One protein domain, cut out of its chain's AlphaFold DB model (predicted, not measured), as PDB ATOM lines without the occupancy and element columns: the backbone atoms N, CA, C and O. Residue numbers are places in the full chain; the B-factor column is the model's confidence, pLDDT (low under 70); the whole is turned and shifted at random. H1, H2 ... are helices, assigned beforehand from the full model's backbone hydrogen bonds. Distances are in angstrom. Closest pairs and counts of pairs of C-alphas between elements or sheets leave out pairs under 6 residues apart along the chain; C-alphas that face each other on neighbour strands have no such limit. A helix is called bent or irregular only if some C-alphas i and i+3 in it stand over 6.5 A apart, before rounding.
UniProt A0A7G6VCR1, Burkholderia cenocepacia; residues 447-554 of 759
ATOM      1  N   ILE A 447     117.354 180.332 154.015       89.75
ATOM      2  CA  ILE A 447     116.930 178.941 153.842       89.75
ATOM      3  C   ILE A 447     117.652 178.098 154.891       89.75
ATOM      4  O   ILE A 447     118.853 177.843 154.803       89.75
ATOM      5  N   ASN A 448     116.913 177.658 155.903       90.44
ATOM      6  CA  ASN A 448     117.446 176.888 157.020       90.44
ATOM      7  C   ASN A 448     116.899 175.457 157.006       90.44
ATOM      8  O   ASN A 448     115.688 175.238 157.081       90.44
ATOM      9  N   ALA A 449     117.818 174.489 156.991       86.88
ATOM     10  CA  ALA A 449     117.535 173.056 156.977       86.88
ATOM     11  C   ALA A 449     116.605 172.587 158.112       86.88
ATOM     12  O   ALA A 449     115.831 171.655 157.914       86.88
ATOM     13  N   PHE A 450     116.656 173.232 159.283       88.88
ATOM     14  CA  PHE A 450     115.858 172.861 160.455       88.88
ATOM     15  C   PHE A 450     114.424 173.406 160.406       88.88
ATOM     16  O   PHE A 450     113.528 172.829 161.019       88.88
ATOM     17  N   SER A 451     114.170 174.497 159.674       86.31
ATOM     18  CA  SER A 451     112.885 175.212 159.745       86.31
ATOM     19  C   SER A 451     111.686 174.396 159.261       86.31
ATOM     20  O   SER A 451     110.561 174.684 159.667       86.31
ATOM     21  N   THR A 452     111.907 173.411 158.388       71.75
ATOM     22  CA  THR A 452     110.844 172.577 157.812       71.75
ATOM     23  C   THR A 452     110.753 171.174 158.399       71.75
ATOM     24  O   THR A 452     109.968 170.361 157.915       71.75
ATOM     25  N   ALA A 453     111.528 170.868 159.432       69.75
ATOM     26  CA  ALA A 453     111.351 169.638 160.187       69.75
ATOM     27  C   ALA A 453     110.243 169.822 161.254       69.75
ATOM     28  O   ALA A 453     109.845 170.936 161.595       69.75
ATOM     29  N   GLY A 454     109.684 168.734 161.751       62.19
ATOM     30  CA  GLY A 454     108.544 168.590 162.645       62.19
ATOM     31  C   GLY A 454     107.179 168.792 161.987       62.19
ATOM     32  O   GLY A 454     106.182 168.848 162.702       62.19
ATOM     33  N   ILE A 455     107.114 168.979 160.663       61.47
ATOM     34  CA  ILE A 455     105.869 169.341 159.958       61.47
ATOM     35  C   ILE A 455     105.025 168.102 159.652       61.47
ATOM     36  O   ILE A 455     103.799 168.159 159.747       61.47
ATOM     37  N   ASP A 456     105.665 166.999 159.269       57.84
ATOM     38  CA  ASP A 456     104.982 165.756 158.930       57.84
ATOM     39  C   ASP A 456     104.913 164.849 160.164       57.84
ATOM     40  O   ASP A 456     105.855 164.136 160.497       57.84
ATOM     41  N   THR A 457     103.776 164.873 160.859       53.00
ATOM     42  CA  THR A 457     103.569 164.077 162.077       53.00
ATOM     43  C   THR A 457     103.499 162.565 161.828       53.00
ATOM     44  O   THR A 457     103.573 161.805 162.793       53.00
ATOM     45  N   GLU A 458     103.338 162.106 160.576       54.72
ATOM     46  CA  GLU A 458     103.349 160.669 160.241       54.72
ATOM     47  C   GLU A 458     104.776 160.103 160.204       54.72
ATOM     48  O   GLU A 458     104.994 158.921 160.488       54.72
ATOM     49  N   ASN A 459     105.758 160.944 159.884       55.59
ATOM     50  CA  ASN A 459     107.146 160.557 159.713       55.59
ATOM     51  C   ASN A 459     107.944 160.980 160.957       55.59
ATOM     52  O   ASN A 459     108.274 162.140 161.154       55.59
ATOM     53  N   GLY A 460     108.244 160.022 161.842       61.00
ATOM     54  CA  GLY A 460     108.944 160.293 163.102       61.00
ATOM     55  C   GLY A 460     110.304 160.990 162.926       61.00
ATOM     56  O   GLY A 460     110.887 160.981 161.843       61.00
ATOM     57  N   LEU A 461     110.839 161.534 164.024       66.75
ATOM     58  CA  LEU A 461     112.076 162.331 164.098       66.75
ATOM     59  C   LEU A 461     113.256 161.810 163.249       66.75
ATOM     60  O   LEU A 461     113.981 162.578 162.617       66.75
ATOM     61  N   ASP A 462     113.449 160.492 163.210       68.06
ATOM     62  CA  ASP A 462     114.530 159.857 162.449       68.06
ATOM     63  C   ASP A 462     114.446 160.092 160.938       68.06
ATOM     64  O   ASP A 462     115.457 160.028 160.242       68.06
ATOM     65  N   SER A 463     113.250 160.344 160.413       65.94
ATOM     66  CA  SER A 463     113.033 160.613 158.996       65.94
ATOM     67  C   SER A 463     113.466 162.022 158.588       65.94
ATOM     68  O   SER A 463     113.858 162.200 157.442       65.94
ATOM     69  N   GLU A 464     113.428 162.990 159.505       69.56
ATOM     70  CA  GLU A 464     113.706 164.405 159.233       69.56
ATOM     71  C   GLU A 464     115.186 164.727 159.406       69.56
ATOM     72  O   GLU A 464     115.778 165.434 158.589       69.56
ATOM     73  N   VAL A 465     115.822 164.098 160.401       72.62
ATOM     74  CA  VAL A 465     117.283 164.115 160.558       72.62
ATOM     75  C   VAL A 465     117.968 163.631 159.273       72.62
ATOM     76  O   VAL A 465     119.000 164.181 158.894       72.62
ATOM     77  N   LYS A 466     117.360 162.684 158.540       72.81
ATOM     78  CA  LYS A 466     117.864 162.204 157.240       72.81
ATOM     79  C   LYS A 466     117.859 163.255 156.121       72.81
ATOM     80  O   LYS A 466     118.621 163.075 155.181       72.81
ATOM     81  N   PHE A 467     117.060 164.325 156.200       75.44
ATOM     82  CA  PHE A 467     117.094 165.433 155.226       75.44
ATOM     83  C   PHE A 467     118.006 166.572 155.685       75.44
ATOM     84  O   PHE A 467     118.677 167.190 154.862       75.44
ATOM     85  N   ILE A 468     118.072 166.828 156.996       85.12
ATOM     86  CA  ILE A 468     118.938 167.871 157.565       85.12
ATOM     87  C   ILE A 468     120.412 167.486 157.419       85.12
ATOM     88  O   ILE A 468     121.237 168.308 157.018       85.12
ATOM     89  N   ARG A 469     120.752 166.233 157.740       84.19
ATOM     90  CA  ARG A 469     122.135 165.756 157.777       84.19
ATOM     91  C   ARG A 469     122.863 165.930 156.432       84.19
ATOM     92  O   ARG A 469     123.925 166.544 156.478       84.19
ATOM     93  N   PRO A 470     122.324 165.530 155.262       81.19
ATOM     94  CA  PRO A 470     122.968 165.777 153.967       81.19
ATOM     95  C   PRO A 470     123.273 167.256 153.688       81.19
ATOM     96  O   PRO A 470     124.314 167.586 153.121       81.19
ATOM     97  N   ILE A 471     122.394 168.168 154.122       86.31
ATOM     98  CA  ILE A 471     122.595 169.613 153.947       86.31
ATOM     99  C   ILE A 471     123.794 170.083 154.786       86.31
ATOM    100  O   ILE A 471     124.675 170.775 154.279       86.31
ATOM    101  N   ILE A 472     123.863 169.665 156.055       90.75
ATOM    102  CA  ILE A 472     124.974 169.996 156.962       90.75
ATOM    103  C   ILE A 472     126.283 169.325 156.514       90.75
ATOM    104  O   ILE A 472     127.338 169.960 156.525       90.75
ATOM    105  N   ALA A 473     126.222 168.069 156.074       87.94
ATOM    106  CA  ALA A 473     127.345 167.331 155.506       87.94
ATOM    107  C   ALA A 473     127.972 168.089 154.329       87.94
ATOM    108  O   ALA A 473     129.190 168.271 154.279       87.94
ATOM    109  N   ARG A 474     127.143 168.632 153.431       85.19
ATOM    110  CA  ARG A 474     127.614 169.437 152.300       85.19
ATOM    111  C   ARG A 474     128.229 170.775 152.724       85.19
ATOM    112  O   ARG A 474     129.138 171.261 152.051       85.19
ATOM    113  N   MET A 475     127.774 171.364 153.833       90.31
ATOM    114  CA  MET A 475     128.392 172.574 154.388       90.31
ATOM    115  C   MET A 475     129.826 172.307 154.871       90.31
ATOM    116  O   MET A 475     130.709 173.116 154.590       90.31
ATOM    117  N   VAL A 476     130.065 171.177 155.555       90.25
ATOM    118  CA  VAL A 476     131.398 170.814 156.088       90.25
ATOM    119  C   VAL A 476     132.321 170.172 155.052       90.25
ATOM    120  O   VAL A 476     133.542 170.289 155.164       90.25
ATOM    121  N   SER A 477     131.762 169.487 154.052       86.25
ATOM    122  CA  SER A 477     132.512 168.808 152.996       86.25
ATOM    123  C   SER A 477     131.836 169.004 151.632       86.25
ATOM    124  O   SER A 477     130.983 168.215 151.224       86.25
ATOM    125  N   PRO A 478     132.208 170.061 150.890       76.62
ATOM    126  CA  PRO A 478     131.536 170.417 149.641       76.62
ATOM    127  C   PRO A 478     131.763 169.433 148.501       76.62
ATOM    128  O   PRO A 478     130.891 169.279 147.654       76.62
ATOM    129  N   THR A 479     132.935 168.800 148.446       71.19
ATOM    130  CA  THR A 479     133.380 168.001 147.291       71.19
ATOM    131  C   THR A 479     133.742 166.565 147.640       71.19
ATOM    132  O   THR A 479     133.843 165.741 146.737       71.19
ATOM    133  N   ALA A 480     133.991 166.262 148.916       76.31
ATOM    134  CA  ALA A 480     134.426 164.942 149.354       76.31
ATOM    135  C   ALA A 480     133.304 164.225 150.122       76.31
ATOM    136  O   ALA A 480     132.603 164.872 150.906       76.31
ATOM    137  N   PRO A 481     133.152 162.900 149.958       77.88
ATOM    138  CA  PRO A 481     132.225 162.124 150.772       77.88
ATOM    139  C   PRO A 481     132.574 162.215 152.259       77.88
ATOM    140  O   PRO A 481     133.748 162.174 152.631       77.88
ATOM    141  N   ILE A 482     131.550 162.274 153.106       84.44
ATOM    142  CA  ILE A 482     131.700 162.177 154.559       84.44
ATOM    143  C   ILE A 482     132.067 160.740 154.944       84.44
ATOM    144  O   ILE A 482     131.421 159.781 154.514       84.44
ATOM    145  N   THR A 483     133.098 160.567 155.774       88.88
ATOM    146  CA  THR A 483     133.461 159.237 156.288       88.88
ATOM    147  C   THR A 483     132.394 158.709 157.259       88.88
ATOM    148  O   THR A 483     131.707 159.499 157.910       88.88
ATOM    149  N   PRO A 484     132.251 157.380 157.447       88.94
ATOM    150  CA  PRO A 484     131.236 156.832 158.352       88.94
ATOM    151  C   PRO A 484     131.303 157.389 159.783       88.94
ATOM    152  O   PRO A 484     130.266 157.597 160.409       88.94
ATOM    153  N   PHE A 485     132.510 157.660 160.291       91.25
ATOM    154  CA  PHE A 485     132.700 158.219 161.629       91.25
ATOM    155  C   PHE A 485     132.347 159.711 161.701       91.25
ATOM    156  O   PHE A 485     131.611 160.107 162.602       91.25
ATOM    157  N   GLU A 486     132.784 160.528 160.732       92.44
ATOM    158  CA  GLU A 486     132.343 161.929 160.621       92.44
ATOM    159  C   GLU A 486     130.809 162.012 160.525       92.44
ATOM    160  O   GLU A 486     130.186 162.824 161.205       92.44
ATOM    161  N   GLY A 487     130.191 161.116 159.750       89.44
ATOM    162  CA  GLY A 487     128.740 161.023 159.609       89.44
ATOM    163  C   GLY A 487     128.026 160.679 160.917       89.44
ATOM    164  O   GLY A 487     126.993 161.270 161.216       89.44
ATOM    165  N   ALA A 488     128.586 159.774 161.728       90.75
ATOM    166  CA  ALA A 488     128.037 159.448 163.045       90.75
ATOM    167  C   ALA A 488     128.115 160.639 164.018       90.75
ATOM    168  O   ALA A 488     127.169 160.885 164.765       90.75
ATOM    169  N   LEU A 489     129.208 161.409 163.988       93.88
ATOM    170  CA  LEU A 489     129.357 162.618 164.806       93.88
ATOM    171  C   LEU A 489     128.385 163.724 164.374       93.88
ATOM    172  O   LEU A 489     127.755 164.349 165.229       93.88
ATOM    173  N   LEU A 490     128.218 163.930 163.062       92.75
ATOM    174  CA  LEU A 490     127.217 164.851 162.518       92.75
ATOM    175  C   LEU A 490     125.797 164.442 162.921       92.75
ATOM    176  O   LEU A 490     125.033 165.298 163.359       92.75
ATOM    177  N   ASP A 491     125.453 163.152 162.846       90.19
ATOM    178  CA  ASP A 491     124.146 162.647 163.285       90.19
ATOM    179  C   ASP A 491     123.893 162.950 164.768       90.19
ATOM    180  O   ASP A 491     122.805 163.403 165.131       90.19
ATOM    181  N   VAL A 492     124.888 162.728 165.635       91.88
ATOM    182  CA  VAL A 492     124.781 163.053 167.066       91.88
ATOM    183  C   VAL A 492     124.573 164.555 167.257       91.88
ATOM    184  O   VAL A 492     123.647 164.951 167.967       91.88
ATOM    185  N   ALA A 493     125.373 165.397 166.597       94.62
ATOM    186  CA  ALA A 493     125.272 166.849 166.716       94.62
ATOM    187  C   ALA A 493     123.922 167.388 166.213       94.62
ATOM    188  O   ALA A 493     123.268 168.160 166.914       94.62
ATOM    189  N   VAL A 494     123.449 166.937 165.045       92.00
ATOM    190  CA  VAL A 494     122.138 167.322 164.492       92.00
ATOM    191  C   VAL A 494     121.002 166.896 165.423       92.00
ATOM    192  O   VAL A 494     120.073 167.672 165.643       92.00
ATOM    193  N   ARG A 495     121.079 165.702 166.028       90.44
ATOM    194  CA  ARG A 495     120.075 165.222 166.995       90.44
ATOM    195  C   ARG A 495     120.064 166.030 168.289       90.44
ATOM    196  O   ARG A 495     118.980 166.282 168.809       90.44
ATOM    197  N   ILE A 496     121.231 166.436 168.794       92.38
ATOM    198  CA  ILE A 496     121.334 167.340 169.952       92.38
ATOM    199  C   ILE A 496     120.644 168.666 169.622       92.38
ATOM    200  O   ILE A 496     119.729 169.073 170.333       92.38
ATOM    201  N   VAL A 497     121.006 169.288 168.497       93.38
ATOM    202  CA  VAL A 497     120.421 170.572 168.082       93.38
ATOM    203  C   VAL A 497     118.915 170.462 167.878       93.38
ATOM    204  O   VAL A 497     118.173 171.324 168.340       93.38
ATOM    205  N   TRP A 498     118.442 169.392 167.239       88.56
ATOM    206  CA  TRP A 498     117.011 169.182 167.063       88.56
ATOM    207  C   TRP A 498     116.280 169.036 168.400       88.56
ATOM    208  O   TRP A 498     115.231 169.642 168.602       88.56
ATOM    209  N   LYS A 499     116.826 168.237 169.321       88.06
ATOM    210  CA  LYS A 499     116.220 168.004 170.634       88.06
ATOM    211  C   LYS A 499     116.099 169.296 171.444       88.06
ATOM    212  O   LYS A 499     115.085 169.491 172.107       88.06
ATOM    213  N   ASP A 500     117.121 170.143 171.382       91.31
ATOM    214  CA  ASP A 500     117.215 171.328 172.232       91.31
ATOM    215  C   ASP A 500     116.535 172.562 171.606       91.31
ATOM    216  O   ASP A 500     115.999 173.395 172.337       91.31
ATOM    217  N   TYR A 501     116.512 172.673 170.269       90.75
ATOM    218  CA  TYR A 501     116.059 173.878 169.552       90.75
ATOM    219  C   TYR A 501     114.968 173.634 168.494       90.75
ATOM    220  O   TYR A 501     114.322 174.586 168.052       90.75
ATOM    221  N   GLY A 502     114.736 172.391 168.065       88.00
ATOM    222  CA  GLY A 502     113.754 172.054 167.028       88.00
ATOM    223  C   GLY A 502     113.943 172.862 165.738       88.00
ATOM    224  O   GLY A 502     115.041 172.927 165.183       88.00
ATOM    225  N   GLN A 503     112.871 173.518 165.282       87.94
ATOM    226  CA  GLN A 503     112.856 174.339 164.060       87.94
ATOM    227  C   GLN A 503     113.747 175.590 164.114       87.94
ATOM    228  O   GLN A 503     114.039 176.174 163.068       87.94
ATOM    229  N   GLU A 504     114.182 175.993 165.309       90.69
ATOM    230  CA  GLU A 504     115.117 177.106 165.515       90.69
ATOM    231  C   GLU A 504     116.588 176.640 165.484       90.69
ATOM    232  O   GLU A 504     117.506 177.433 165.706       90.69
ATOM    233  N   GLY A 505     116.833 175.356 165.190       92.31
ATOM    234  CA  GLY A 505     118.167 174.821 164.929       92.31
ATOM    235  C   GLY A 505     118.878 175.565 163.793       92.31
ATOM    236  O   GLY A 505     118.247 176.180 162.937       92.31
ATOM    237  N   SER A 506     120.210 175.549 163.778       94.69
ATOM    238  CA  SER A 506     121.007 176.241 162.754       94.69
ATOM    239  C   SER A 506     122.415 175.650 162.632       94.69
ATOM    240  O   SER A 506     122.869 174.981 163.566       94.69
ATOM    241  N   PRO A 507     123.153 175.926 161.537       95.19
ATOM    242  CA  PRO A 507     124.546 175.493 161.400       95.19
ATOM    243  C   PRO A 507     125.447 175.975 162.543       95.19
ATOM    244  O   PRO A 507     126.307 175.228 163.003       95.19
ATOM    245  N   THR A 508     125.200 177.180 163.070       96.44
ATOM    246  CA  THR A 508     125.917 177.700 164.250       96.44
ATOM    247  C   THR A 508     125.736 176.791 165.466       96.44
ATOM    248  O   THR A 508     126.705 176.452 166.138       96.44
ATOM    249  N   LEU A 509     124.503 176.345 165.721       96.69
ATOM    250  CA  LEU A 509     124.204 175.454 166.842       96.69
ATOM    251  C   LEU A 509     124.787 174.052 166.626       96.69
ATOM    252  O   LEU A 509     125.217 173.416 167.585       96.69
ATOM    253  N   VAL A 510     124.854 173.578 165.376       96.25
ATOM    254  CA  VAL A 510     125.490 172.290 165.054       96.25
ATOM    255  C   VAL A 510     126.993 172.342 165.304       96.25
ATOM    256  O   VAL A 510     127.538 171.408 165.890       96.25
ATOM    257  N   ARG A 511     127.661 173.442 164.934       96.88
ATOM    258  CA  ARG A 511     129.069 173.672 165.286       96.88
ATOM    259  C   ARG A 511     129.266 173.606 166.803       96.88
ATOM    260  O   ARG A 511     130.176 172.925 167.265       96.88
ATOM    261  N   ASP A 512     128.415 174.279 167.572       96.44
ATOM    262  CA  ASP A 512     128.532 174.314 169.035       96.44
ATOM    263  C   ASP A 512     128.301 172.928 169.660       96.44
ATOM    264  O   ASP A 512     129.034 172.519 170.562       96.44
ATOM    265  N   ALA A 513     127.344 172.164 169.124       96.38
ATOM    266  CA  ALA A 513     127.119 170.778 169.517       96.38
ATOM    267  C   ALA A 513     128.340 169.894 169.207       96.38
ATOM    268  O   ALA A 513     128.765 169.136 170.077       96.38
ATOM    269  N   LEU A 514     128.953 170.032 168.025       96.38
ATOM    270  CA  LEU A 514     130.180 169.312 167.658       96.38
ATOM    271  C   LEU A 514     131.342 169.626 168.615       96.38
ATOM    272  O   LEU A 514     132.016 168.706 169.072       96.38
ATOM    273  N   LEU A 515     131.538 170.899 168.980       95.50
ATOM    274  CA  LEU A 515     132.577 171.320 169.933       95.50
ATOM    275  C   LEU A 515     132.365 170.763 171.351       95.50
ATOM    276  O   LEU A 515     133.315 170.693 172.132       95.50
ATOM    277  N   SER A 516     131.134 170.369 171.691       94.88
ATOM    278  CA  SER A 516     130.796 169.775 172.989       94.88
ATOM    279  C   SER A 516     131.049 168.263 173.072       94.88
ATOM    280  O   SER A 516     131.058 167.712 174.177       94.88
ATOM    281  N   LEU A 517     131.259 167.590 171.930       94.19
ATOM    282  CA  LEU A 517     131.463 166.142 171.879       94.19
ATOM    283  C   LEU A 517     132.820 165.750 172.465       94.19
ATOM    284  O   LEU A 517     133.833 166.426 172.271       94.19
ATOM    285  N   LYS A 518     132.833 164.624 173.183       92.81
ATOM    286  CA  LYS A 518     134.014 164.100 173.870       92.81
ATOM    287  C   LYS A 518     134.342 162.681 173.425       92.81
ATOM    288  O   LYS A 518     133.433 161.904 173.138       92.81
ATOM    289  N   ASP A 519     135.630 162.356 173.412       90.38
ATOM    290  CA  ASP A 519     136.154 161.019 173.142       90.38
ATOM    291  C   ASP A 519     135.964 160.072 174.347       90.38
ATOM    292  O   ASP A 519     135.479 160.467 175.416       90.38
ATOM    293  N   GLN A 520     136.394 158.809 174.215       87.00
ATOM    294  CA  GLN A 520     136.312 157.832 175.312       87.00
ATOM    295  C   GLN A 520     137.102 158.218 176.582       87.00
ATOM    296  O   GLN A 520     136.891 157.614 177.632       87.00
ATOM    297  N   ASN A 521     137.999 159.205 176.503       88.56
ATOM    298  CA  ASN A 521     138.815 159.697 177.614       88.56
ATOM    299  C   ASN A 521     138.248 160.994 178.225       88.56
ATOM    300  O   ASN A 521     138.872 161.585 179.110       88.56
ATOM    301  N   GLY A 522     137.086 161.461 177.752       87.31
ATOM    302  CA  GLY A 522     136.454 162.700 178.201       87.31
ATOM    303  C   GLY A 522     137.127 163.981 177.689       87.31
ATOM    304  O   GLY A 522     136.812 165.064 178.199       87.31
ATOM    305  N   GLN A 523     138.035 163.873 176.715       89.75
ATOM    306  CA  GLN A 523     138.662 164.998 176.018       89.75
ATOM    307  C   GLN A 523     137.815 165.415 174.810       89.75
ATOM    308  O   GLN A 523     137.016 164.606 174.349       89.75
ATOM    309  N   PRO A 524     137.950 166.646 174.279       89.50
ATOM    310  CA  PRO A 524     137.251 167.041 173.056       89.50
ATOM    311  C   PRO A 524     137.532 166.064 171.904       89.50
ATOM    312  O   PRO A 524     138.691 165.751 171.626       89.50
ATOM    313  N   GLU A 525     136.479 165.590 171.238       94.31
ATOM    314  CA  GLU A 525     136.613 164.693 170.087       94.31
ATOM    315  C   GLU A 525     137.265 165.453 168.923       94.31
ATOM    316  O   GLU A 525     136.701 166.403 168.373       94.31
ATOM    317  N   ARG A 526     138.475 165.032 168.543       93.31
ATOM    318  CA  ARG A 526     139.293 165.723 167.543       93.31
ATOM    319  C   ARG A 526     138.573 165.848 166.202       93.31
ATOM    320  O   ARG A 526     138.629 166.910 165.587       93.31
ATOM    321  N   ILE A 527     137.908 164.788 165.744       93.62
ATOM    322  CA  ILE A 527     137.233 164.805 164.440       93.62
ATOM    323  C   ILE A 527     136.016 165.739 164.484       93.62
ATOM    324  O   ILE A 527     135.772 166.475 163.529       93.62
ATOM    325  N   ALA A 528     135.304 165.802 165.613       93.56
ATOM    326  CA  ALA A 528     134.200 166.742 165.800       93.56
ATOM    327  C   ALA A 528     134.683 168.202 165.777       93.56
ATOM    328  O   ALA A 528     134.038 169.049 165.160       93.56
ATOM    329  N   TYR A 529     135.849 168.487 166.368       94.88
ATOM    330  CA  TYR A 529     136.486 169.801 166.272       94.88
ATOM    331  C   TYR A 529     136.832 170.169 164.821       94.88
ATOM    332  O   TYR A 529     136.526 171.274 164.376       94.88
ATOM    333  N   GLU A 530     137.416 169.244 164.050       94.31
ATOM    334  CA  GLU A 530     137.728 169.482 162.633       94.31
ATOM    335  C   GLU A 530     136.462 169.778 161.807       94.31
ATOM    336  O   GLU A 530     136.460 170.708 160.997       94.31
ATOM    337  N   LEU A 531     135.367 169.046 162.047       95.06
ATOM    338  CA  LEU A 531     134.067 169.306 161.418       95.06
ATOM    339  C   LEU A 531     133.495 170.676 161.809       95.06
ATOM    340  O   LEU A 531     132.990 171.395 160.946       95.06
ATOM    341  N   ALA A 532     133.603 171.060 163.084       94.81
ATOM    342  CA  ALA A 532     133.135 172.353 163.579       94.81
ATOM    343  C   ALA A 532     133.864 173.523 162.898       94.81
ATOM    344  O   ALA A 532     133.217 174.472 162.456       94.81
ATOM    345  N   VAL A 533     135.190 173.428 162.743       94.19
ATOM    346  CA  VAL A 533     135.999 174.441 162.040       94.19
ATOM    347  C   VAL A 533     135.574 174.563 160.573       94.19
ATOM    348  O   VAL A 533     135.401 175.667 160.065       94.19
ATOM    349  N   ARG A 534     135.337 173.437 159.884       94.25
ATOM    350  CA  ARG A 534     134.870 173.453 158.485       94.25
ATOM    351  C   ARG A 534     133.472 174.065 158.325       94.25
ATOM    352  O   ARG A 534     133.159 174.553 157.243       94.25
ATOM    353  N   LEU A 535     132.650 174.066 159.378       95.00
ATOM    354  CA  LEU A 535     131.303 174.646 159.374       95.00
ATOM    355  C   LEU A 535     131.290 176.174 159.584       95.00
ATOM    356  O   LEU A 535     130.263 176.812 159.342       95.00
ATOM    357  N   GLU A 536     132.407 176.785 160.000       94.06
ATOM    358  CA  GLU A 536     132.500 178.226 160.291       94.06
ATOM    359  C   GLU A 536     131.993 179.157 159.174       94.06
ATOM    360  O   GLU A 536     131.279 180.107 159.509       94.06
ATOM    361  N   PRO A 537     132.250 178.913 157.869       94.56
ATOM    362  CA  PRO A 537     131.739 179.769 156.795       94.56
ATOM    363  C   PRO A 537     130.212 179.922 156.792       94.56
ATOM    364  O   PRO A 537     129.705 180.965 156.379       94.56
ATOM    365  N   PHE A 538     129.489 178.908 157.275       95.00
ATOM    366  CA  PHE A 538     128.028 178.881 157.381       95.00
ATOM    367  C   PHE A 538     127.513 179.247 158.768       95.00
ATOM    368  O   PHE A 538     126.304 179.256 158.977       95.00
ATOM    369  N   CYS A 539     128.382 179.532 159.733       95.25
ATOM    370  CA  CYS A 539     127.968 180.011 161.047       95.25
ATOM    371  C   CYS A 539     127.672 181.515 161.006       95.25
ATOM    372  O   CYS A 539     128.081 182.229 160.091       95.25
ATOM    373  N   LYS A 540     126.980 182.027 162.026       93.38
ATOM    374  CA  LYS A 540     126.724 183.463 162.170       93.38
ATOM    375  C   LYS A 540     128.048 184.242 162.178       93.38
ATOM    376  O   LYS A 540     128.921 183.957 162.993       93.38
ATOM    377  N   GLY A 541     128.171 185.226 161.285       89.69
ATOM    378  CA  GLY A 541     129.404 185.996 161.063       89.69
ATOM    379  C   GLY A 541     130.357 185.401 160.017       89.69
ATOM    380  O   GLY A 541     131.313 186.071 159.635       89.69
ATOM    381  N   GLY A 542     130.098 184.182 159.534       91.38
ATOM    382  CA  GLY A 542     130.760 183.603 158.367       91.38
ATOM    383  C   GLY A 542     130.205 184.158 157.053       91.38
ATOM    384  O   GLY A 542     129.115 184.731 157.016       91.38
ATOM    385  N   VAL A 543     130.943 183.960 155.957       90.62
ATOM    386  CA  VAL A 543     130.623 184.503 154.619       90.62
ATOM    387  C   VAL A 543     129.254 184.078 154.073       90.62
ATOM    388  O   VAL A 543     128.649 184.820 153.306       90.62
ATOM    389  N   TYR A 544     128.741 182.918 154.493       91.31
ATOM    390  CA  TYR A 544     127.435 182.386 154.093       91.31
ATOM    391  C   TYR A 544     126.409 182.394 155.232       91.31
ATOM    392  O   TYR A 544     125.275 181.953 155.046       91.31
ATOM    393  N   GLY A 545     126.792 182.875 156.419       91.62
ATOM    394  CA  GLY A 545     125.993 182.758 157.635       91.62
ATOM    395  C   GLY A 545     124.598 183.369 157.511       91.62
ATOM    396  O   GLY A 545     123.629 182.774 157.988       91.62
ATOM    397  N   ASP A 546     124.485 184.503 156.820       90.81
ATOM    398  CA  ASP A 546     123.227 185.239 156.656       90.81
ATOM    399  C   ASP A 546     122.180 184.491 155.819       90.81
ATOM    400  O   ASP A 546     121.000 184.800 155.929       90.81
ATOM    401  N   TYR A 547     122.576 183.490 155.025       90.69
ATOM    402  CA  TYR A 547     121.648 182.727 154.185       90.69
ATOM    403  C   TYR A 547     121.043 181.506 154.883       90.69
ATOM    404  O   TYR A 547     120.070 180.944 154.388       90.69
ATOM    405  N   VAL A 548     121.624 181.051 155.997       92.00
ATOM    406  CA  VAL A 548     121.292 179.739 156.590       92.00
ATOM    407  C   VAL A 548     121.072 179.769 158.103       92.00
ATOM    408  O   VAL A 548     120.630 178.772 158.674       92.00
ATOM    409  N   ASN A 549     121.363 180.890 158.774       92.25
ATOM    410  CA  ASN A 549     121.105 181.054 160.207       92.25
ATOM    411  C   ASN A 549     119.881 181.938 160.442       92.25
ATOM    412  O   ASN A 549     119.867 183.111 160.080       92.25
ATOM    413  N   GLY A 550     118.885 181.381 161.130       90.38
ATOM    414  CA  GLY A 550     117.593 182.015 161.381       90.38
ATOM    415  C   GLY A 550     116.455 181.182 160.805       90.38
ATOM    416  O   GLY A 550     116.685 180.155 160.169       90.38
ATOM    417  N   ARG A 551     115.212 181.598 161.042       89.19
ATOM    418  CA  ARG A 551     114.057 180.886 160.494       89.19
ATOM    419  C   ARG A 551     113.937 181.157 158.998       89.19
ATOM    420  O   ARG A 551     114.106 182.298 158.568       89.19
ATOM    421  N   THR A 552     113.629 180.116 158.225       89.56
ATOM    422  CA  THR A 552     113.368 180.256 156.787       89.56
ATOM    423  C   THR A 552     112.288 181.311 156.563       89.56
ATOM    424  O   THR A 552     111.210 181.217 157.151       89.56
ATOM    425  N   ASN A 553     112.584 182.324 155.749       88.25
ATOM    426  CA  ASN A 553     111.716 183.493 155.544       88.25
ATOM    427  C   ASN A 553     111.095 183.555 154.141       88.25
ATOM    428  O   ASN A 553     110.482 184.555 153.770       88.25
ATOM    429  N   VAL A 554     111.237 182.476 153.377       85.00
ATOM    430  CA  VAL A 554     110.608 182.301 152.074       85.00
ATOM    431  C   VAL A 554     109.253 181.631 152.262       85.00
ATOM    432  O   VAL A 554     109.192 180.483 152.704       85.00
TER     433      VAL A 554
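What this domain is: This is residues 447 to 554 of the 759 residues of a protein of Burkholderia cenocepacia (UniProt A0A7G6VCR1). What shape is this? H2 runs through the middle, H1 crosses it, the hairpin of H3 and H4 packs on it, and short H5 follows beyond H4. How large is it? The printed part, 108 residues with five named helices, H1 to H5, and no named strand, is all helix and compact; the radius of gyration of the C-alphas is 13.3 A and the spans 40 by 33 by 25 A.

Where its parts are: Where is the longest helix? H2, residues 484 to 504, begins at C-alpha 484 (131.236, 156.832, 158.352) and measures 26.9 A. Where are the others? H1 is residues 461 to 476, 22.6 A; H3 507 to 516, 14.4 A; H4 526 to 538, 20.1 A; H5 545 to 548, 5.7 A, ending at C-alpha 548 (121.292, 179.739, 156.590). Which are irregular? H2 is, with C-alphas 500 and 503 9.7 A apart, and H4, with C-alphas 534 and 537 7.2 A apart.

How they stand to each other: What touches H2? Among others H1, at a steep tilt of 66 degrees, touches residues 487 to 495 alone, the closest C-alphas being Arg 469 and Asp 491, 6.6 A. How do H3 and H4 stand? This hairpin has a shallow tilt of 19 degrees, opposite ways, the closest C-alphas being Arg 511 and Ala 532, 4.6 A. Where is H5? It touches H4 only at the corner, the closest C-alphas being Phe 538 and Gly 545, 4.4 A. Are the backbone pairs complete? Every O i to N i+4 pair is within hydrogen-bond range in H3, but 8 of 12 in H1, 15 of 17 in H2 and 7 of 9 in H4; H5 is too short for one.

The domain as a whole: How far does it reach? The C-alphas farthest apart, Asn 521 and Val 554, are 44.3 A apart; the printed part has no cut and no long link. Where is confidence low? Residues 453 to 464, of which 461 to 464 belong to H1, have pLDDT under 70.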